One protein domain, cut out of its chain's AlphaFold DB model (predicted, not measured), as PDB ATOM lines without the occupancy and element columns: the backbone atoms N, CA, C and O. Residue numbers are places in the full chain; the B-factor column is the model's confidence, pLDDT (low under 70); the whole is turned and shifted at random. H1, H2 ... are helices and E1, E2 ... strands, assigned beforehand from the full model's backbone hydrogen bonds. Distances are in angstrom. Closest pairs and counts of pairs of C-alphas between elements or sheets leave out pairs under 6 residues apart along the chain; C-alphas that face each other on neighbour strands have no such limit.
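AT A GLANCE: This is residues 206 to 255 of the 1243 residues of an uncharacterized protein of Strigamia maritima (UniProt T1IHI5). The domain is a flat, open frame with few contacts between its parts: H1 runs along one side, the chain turns and comes back through H2, and H2 leads directly into the small hairpin E1 and E2, whose strand E2 passes near the first residues of H1. After the hairpin the short H3 turns back toward H2, bringing Leu 255 near Phe 226. The printed part has 50 residues with three named helices and two named strands, in the order H1, H2, E1, E2, H3, and its one sheet, E1 - E2, is antiparallel. The class is mixed, helices and strands. The whole is only just compact, close to loose, with a radius of gyration of the C-alphas of 11.4 A and spans of 31 by 24 by 13 A.

HOW THE PARTS SIT: H1, residues 207 to 216, and H2, residues 220 to 229, are close but not clearly touching. Their closest C-alphas are those of Leu 214 and Lys 223, 6.3 A apart, and they run opposite ways at a shallow tilt of 25 degrees. E1, residues 230 to 233, and E2, residues 240 to 243, form a hairpin, with 138 degrees between their directions. N 233 and O 240 are 2.9 A apart, and N 242 and O 231 are 2.9 A apart, both within hydrogen-bond range. The closest C-alphas of H1 and E2 are those of Pro 207 and Gln 240, 6.3 A apart. H1 and E1 are only just apart, with their closest C-alphas at 8.3 A. H3, residues 249 to 255, and H2 only just touch, with 3 pairs of C-alphas within 8 A, the closest being those of Phe 226 and Leu 255 at 7.1 A. Their tilt is steep at 56 degrees, and they run opposite ways. H3 is apart from H1 and from E1. In H1, H2 and H3 every O i to N i+4 pair is within hydrogen-bond range.

IN THESE COORDINATES: H1 begins at C-alpha 207, (124.958, 190.010, 134.403), and measures 14.5 A from first to last C-alpha. H2 also measures 14.5 A and ends at C-alpha 229, (131.364, 189.544, 147.181). E1 spans 9.3 A, and E2 spans 9.9 A. H3 spans 9.9 A and ends at C-alpha 255, (125.022, 193.676, 151.993).

THE WHOLE: The C-alphas farthest apart are those of Ser 237 and Glu 250, at 31.2 A. The printed part has no cut and no long link. The mean pLDDT of the printed part is 72.4, with residues 236 to 237 and 245 to 253 under 70.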
ATOM      1  N   SER A 206     122.453 187.129 137.545       76.38
ATOM      2  CA  SER A 206     122.731 187.346 136.112       76.38
ATOM      3  C   SER A 206     123.513 188.648 135.855       76.38
ATOM      4  O   SER A 206     123.433 189.578 136.665       76.38
ATOM      5  N   PRO A 207     124.251 188.772 134.735       77.69
ATOM      6  CA  PRO A 207     124.958 190.010 134.403       77.69
ATOM      7  C   PRO A 207     124.044 191.241 134.335       77.69
ATOM      8  O   PRO A 207     124.384 192.282 134.897       77.69
ATOM      9  N   ASP A 208     122.854 191.097 133.746       74.00
ATOM     10  CA  ASP A 208     121.867 192.177 133.610       74.00
ATOM     11  C   ASP A 208     121.373 192.666 134.983       74.00
ATOM     12  O   ASP A 208     121.299 193.869 135.246       74.00
ATOM     13  N   LEU A 209     121.103 191.728 135.901       72.44
ATOM     14  CA  LEU A 209     120.672 192.042 137.262       72.44
ATOM     15  C   LEU A 209     121.803 192.685 138.076       72.44
ATOM     16  O   LEU A 209     121.554 193.639 138.811       72.44
ATOM     17  N   LYS A 210     123.058 192.240 137.911       75.88
ATOM     18  CA  LYS A 210     124.210 192.914 138.530       75.88
ATOM     19  C   LYS A 210     124.347 194.356 138.043       75.88
ATOM     20  O   LYS A 210     124.585 195.234 138.872       75.88
ATOM     21  N   GLN A 211     124.180 194.619 136.746       74.56
ATOM     22  CA  GLN A 211     124.235 195.990 136.235       74.56
ATOM     23  C   GLN A 211     123.126 196.857 136.852       74.56
ATOM     24  O   GLN A 211     123.419 197.926 137.385       74.56
ATOM     25  N   HIS A 212     121.883 196.368 136.885       74.06
ATOM     26  CA  HIS A 212     120.757 197.110 137.460       74.06
ATOM     27  C   HIS A 212     120.923 197.403 138.970       74.06
ATOM     28  O   HIS A 212     120.639 198.512 139.437       74.06
ATOM     29  N   LEU A 213     121.465 196.451 139.740       73.00
ATOM     30  CA  LEU A 213     121.800 196.654 141.157       73.00
ATOM     31  C   LEU A 213     122.916 197.704 141.329       73.00
ATOM     32  O   LEU A 213     122.787 198.611 142.153       73.00
ATOM     33  N   LEU A 214     123.976 197.640 140.515       74.50
ATOM     34  CA  LEU A 214     125.077 198.614 140.535       74.50
ATOM     35  C   LEU A 214     124.652 200.025 140.106       74.50
ATOM     36  O   LEU A 214     125.245 200.999 140.570       74.50
ATOM     37  N   GLU A 215     123.629 200.165 139.264       72.69
ATOM     38  CA  GLU A 215     123.018 201.458 138.928       72.69
ATOM     39  C   GLU A 215     122.197 202.032 140.099       72.69
ATOM     40  O   GLU A 215     122.186 203.247 140.301       72.69
ATOM     41  N   THR A 216     121.575 201.172 140.916       70.19
ATOM     42  CA  THR A 216     120.648 201.583 141.989       70.19
ATOM     43  C   THR A 216     121.338 201.900 143.326       70.19
ATOM     44  O   THR A 216     120.891 202.791 144.056       70.19
ATOM     45  N   ILE A 217     122.443 201.216 143.656       75.38
ATOM     46  CA  ILE A 217     123.254 201.487 144.861       75.38
ATOM     47  C   ILE A 217     123.814 202.925 144.819       75.38
ATOM     48  O   ILE A 217     124.224 203.411 143.760       75.38
ATOM     49  N   LYS A 218     123.853 203.621 145.968       70.44
ATOM     50  CA  LYS A 218     124.189 205.059 146.033       70.44
ATOM     51  C   LYS A 218     125.584 205.370 146.571       70.44
ATOM     52  O   LYS A 218     126.182 206.322 146.072       70.44
ATOM     53  N   SER A 219     126.121 204.619 147.537       78.94
ATOM     54  CA  SER A 219     127.511 204.821 147.962       78.94
ATOM     55  C   SER A 219     128.486 204.091 147.043       78.94
ATOM     56  O   SER A 219     128.205 203.007 146.537       78.94
ATOM     57  N   GLN A 220     129.674 204.663 146.877       74.81
ATOM     58  CA  GLN A 220     130.771 204.039 146.143       74.81
ATOM     59  C   GLN A 220     131.309 202.796 146.885       74.81
ATOM     60  O   GLN A 220     131.469 201.739 146.279       74.81
ATOM     61  N   SER A 221     131.450 202.885 148.214       73.19
ATOM     62  CA  SER A 221     131.925 201.793 149.079       73.19
ATOM     63  C   SER A 221     130.996 200.571 149.099       73.19
ATOM     64  O   SER A 221     131.432 199.446 149.312       73.19
ATOM     65  N   GLU A 222     129.697 200.788 148.883       71.56
ATOM     66  CA  GLU A 222     128.687 199.726 148.811       71.56
ATOM     67  C   GLU A 222     128.781 198.956 147.483       71.56
ATOM     68  O   GLU A 222     128.580 197.742 147.456       71.56
ATOM     69  N   LYS A 223     129.132 199.643 146.385       75.31
ATOM     70  CA  LYS A 223     129.387 199.009 145.080       75.31
ATOM     71  C   LYS A 223     130.666 198.190 145.114       75.31
ATOM     72  O   LYS A 223     130.666 197.080 144.596       75.31
ATOM     73  N   GLU A 224     131.710 198.719 145.748       76.12
ATOM     74  CA  GLU A 224     132.990 198.033 145.953       76.12
ATOM     75  C   GLU A 224     132.776 196.715 146.718       76.12
ATOM     76  O   GLU A 224     133.057 195.649 146.164       76.12
ATOM     77  N   LEU A 225     132.114 196.763 147.882       76.88
ATOM     78  CA  LEU A 225     131.726 195.581 148.666       76.88
ATOM     79  C   LEU A 225     130.897 194.567 147.847       76.88
ATOM     80  O   LEU A 225     131.160 193.364 147.877       76.88
ATOM     81  N   PHE A 226     129.922 195.034 147.059       76.88
ATOM     82  CA  PHE A 226     129.127 194.162 146.183       76.88
ATOM     83  C   PHE A 226     129.960 193.527 145.056       76.88
ATOM     84  O   PHE A 226     129.724 192.376 144.682       76.88
ATOM     85  N   THR A 227     130.949 194.238 144.503       77.44
ATOM     86  CA  THR A 227     131.856 193.679 143.490       77.44
ATOM     87  C   THR A 227     132.869 192.688 144.053       77.44
ATOM     88  O   THR A 227     133.192 191.739 143.344       77.44
ATOM     89  N   GLU A 228     133.314 192.851 145.301       75.31
ATOM     90  CA  GLU A 228     134.180 191.881 145.985       75.31
ATOM     91  C   GLU A 228     133.422 190.593 146.345       75.31
ATOM     92  O   GLU A 228     133.944 189.492 146.168       75.31
ATOM     93  N   CYS A 229     132.164 190.706 146.789       73.75
ATOM     94  CA  CYS A 229     131.364 189.544 147.181       73.75
ATOM     95  C   CYS A 229     130.737 188.763 146.011       73.75
ATOM     96  O   CYS A 229     130.333 187.622 146.223       73.75
ATOM     97  N   TYR A 230     130.670 189.317 144.795       78.38
ATOM     98  CA  TYR A 230     130.101 188.648 143.613       78.38
ATOM     99  C   TYR A 230     131.053 188.686 142.406       78.38
ATOM    100  O   TYR A 230     131.063 189.660 141.643       78.38
ATOM    101  N   LEU A 231     131.793 187.595 142.182       79.56
ATOM    102  CA  LEU A 231     132.726 187.419 141.055       79.56
ATOM    103  C   LEU A 231     132.046 186.752 139.846       79.56
ATOM    104  O   LEU A 231     131.109 185.977 140.026       79.56
ATOM    105  N   LEU A 232     132.485 187.069 138.620       81.81
ATOM    106  CA  LEU A 232     131.920 186.507 137.381       81.81
ATOM    107  C   LEU A 232     132.469 185.107 137.122       81.81
ATOM    108  O   LEU A 232     133.664 184.963 136.862       81.81
ATOM    109  N   ASP A 233     131.605 184.097 137.121       78.75
ATOM    110  CA  ASP A 233     131.981 182.759 136.685       78.75
ATOM    111  C   ASP A 233     131.683 182.585 135.192       78.75
ATOM    112  O   ASP A 233     130.528 182.454 134.778       78.75
ATOM    113  N   GLU A 234     132.747 182.618 134.389       77.94
ATOM    114  CA  GLU A 234     132.718 182.415 132.936       77.94
ATOM    115  C   GLU A 234     132.626 180.928 132.545       77.94
ATOM    116  O   GLU A 234     132.273 180.625 131.407       77.94
ATOM    117  N   ASN A 235     132.888 179.999 133.478       74.88
ATOM    118  CA  ASN A 235     132.747 178.553 133.245       74.88
ATOM    119  C   ASN A 235     131.273 178.106 133.271       74.88
ATOM    120  O   ASN A 235     130.904 177.087 132.685       74.88
ATOM    121  N   ASN A 236     130.425 178.864 133.968       68.75
ATOM    122  CA  ASN A 236     128.999 178.604 134.106       68.75
ATOM    123  C   ASN A 236     128.238 178.992 132.822       68.75
ATOM    124  O   ASN A 236     128.625 179.920 132.114       68.75
ATOM    125  N   SER A 237     127.138 178.298 132.515       68.75
ATOM    126  CA  SER A 237     126.404 178.476 131.254       68.75
ATOM    127  C   SER A 237     124.905 178.716 131.495       68.75
ATOM    128  O   SER A 237     124.200 177.777 131.878       68.75
ATOM    129  N   PRO A 238     124.386 179.945 131.276       80.00
ATOM    130  CA  PRO A 238     125.120 181.162 130.904       80.00
ATOM    131  C   PRO A 238     126.052 181.667 132.029       80.00
ATOM    132  O   PRO A 238     125.846 181.296 133.190       80.00
ATOM    133  N   PRO A 239     127.028 182.546 131.721       78.81
ATOM    134  CA  PRO A 239     127.894 183.161 132.726       78.81
ATOM    135  C   PRO A 239     127.089 183.905 133.792       78.81
ATOM    136  O   PRO A 239     126.152 184.645 133.481       78.81
ATOM    137  N   GLN A 240     127.441 183.705 135.060       81.94
ATOM    138  CA  GLN A 240     126.706 184.249 136.208       81.94
ATOM    139  C   GLN A 240     127.675 184.717 137.288       81.94
ATOM    140  O   GLN A 240     128.745 184.146 137.478       81.94
ATOM    141  N   TYR A 241     127.268 185.736 138.035       77.50
ATOM    142  CA  TYR A 241     127.996 186.202 139.203       77.50
ATOM    143  C   TYR A 241     127.677 185.322 140.411       77.50
ATOM    144  O   TYR A 241     126.504 185.154 140.735       77.50
ATOM    145  N   VAL A 242     128.692 184.775 141.083       75.12
ATOM    146  CA  VAL A 242     128.530 183.833 142.207       75.12
ATOM    147  C   VAL A 242     129.000 184.468 143.516       75.12
ATOM    148  O   VAL A 242     130.068 185.090 143.565       75.12
ATOM    149  N   LEU A 243     128.201 184.289 144.570       75.31
ATOM    150  CA  LEU A 243     128.488 184.777 145.919       75.31
ATOM    151  C   LEU A 243     129.754 184.111 146.490       75.31
ATOM    152  O   LEU A 243     129.888 182.888 146.465       75.31
ATOM    153  N   GLN A 244     130.678 184.912 147.018       70.00
ATOM    154  CA  GLN A 244     131.947 184.442 147.578       70.00
ATOM    155  C   GLN A 244     131.845 184.146 149.077       70.00
ATOM    156  O   GLN A 244     131.473 185.012 149.871       70.00
ATOM    157  N   ASN A 245     132.293 182.960 149.497       55.94
ATOM    158  CA  ASN A 245     132.299 182.554 150.905       55.94
ATOM    159  C   ASN A 245     133.507 183.117 151.697       55.94
ATOM    160  O   ASN A 245     134.257 182.374 152.323       55.94
ATOM    161  N   LYS A 246     133.769 184.430 151.581       49.44
ATOM    162  CA  LYS A 246     134.969 185.100 152.140       49.44
ATOM    163  C   LYS A 246     134.708 186.404 152.912       49.44
ATOM    164  O   LYS A 246     135.661 186.999 153.406       49.44
ATOM    165  N   GLY A 247     133.457 186.854 153.022       50.69
ATOM    166  CA  GLY A 247     133.079 187.994 153.872       50.69
ATOM    167  C   GLY A 247     132.705 187.560 155.292       50.69
ATOM    168  O   GLY A 247     132.198 186.453 155.474       50.69
ATOM    169  N   ASN A 248     132.908 188.429 156.288       58.25
ATOM    170  CA  ASN A 248     132.425 188.180 157.652       58.25
ATOM    171  C   ASN A 248     130.884 188.205 157.694       58.25
ATOM    172  O   ASN A 248     130.248 188.811 156.827       58.25
ATOM    173  N   GLU A 249     130.268 187.638 158.740       59.62
ATOM    174  CA  GLU A 249     128.809 187.742 158.951       59.62
ATOM    175  C   GLU A 249     128.332 189.202 158.961       59.62
ATOM    176  O   GLU A 249     127.313 189.516 158.349       59.62
ATOM    177  N   GLU A 250     129.106 190.123 159.552       63.38
ATOM    178  CA  GLU A 250     128.792 191.554 159.500       63.38
ATOM    179  C   GLU A 250     128.696 192.102 158.066       63.38
ATOM    180  O   GLU A 250     127.908 193.006 157.801       63.38
ATOM    181  N   ASP A 251     129.525 191.609 157.146       66.19
ATOM    182  CA  ASP A 251     129.620 192.125 155.779       66.19
ATOM    183  C   ASP A 251     128.500 191.554 154.900       66.19
ATOM    184  O   ASP A 251     127.922 192.277 154.084       66.19
ATOM    185  N   ARG A 252     128.088 190.306 155.174       66.06
ATOM    186  CA  ARG A 252     126.828 189.732 154.674       66.06
ATOM    187  C   ARG A 252     125.614 190.509 155.195       66.06
ATOM    188  O   ARG A 252     124.747 190.870 154.402       66.06
ATOM    189  N   GLU A 253     125.567 190.843 156.488       68.19
ATOM    190  CA  GLU A 253     124.498 191.680 157.055       68.19
ATOM    191  C   GLU A 253     124.455 193.084 156.433       68.19
ATOM    192  O   GLU A 253     123.367 193.590 156.152       68.19
ATOM    193  N   LYS A 254     125.614 193.726 156.222       70.25
ATOM    194  CA  LYS A 254     125.710 195.029 155.543       70.25
ATOM    195  C   LYS A 254     125.122 194.920 154.133       70.25
ATOM    196  O   LYS A 254     124.220 195.685 153.804       70.25
ATOM    197  N   LEU A 255     125.547 193.929 153.343       71.25
ATOM    198  CA  LEU A 255     125.022 193.676 151.993       71.25
ATOM    199  C   LEU A 255     123.511 193.427 151.969       71.25
ATOM    200  O   LEU A 255     122.812 194.050 151.171       71.25
TER     201      LEU A 255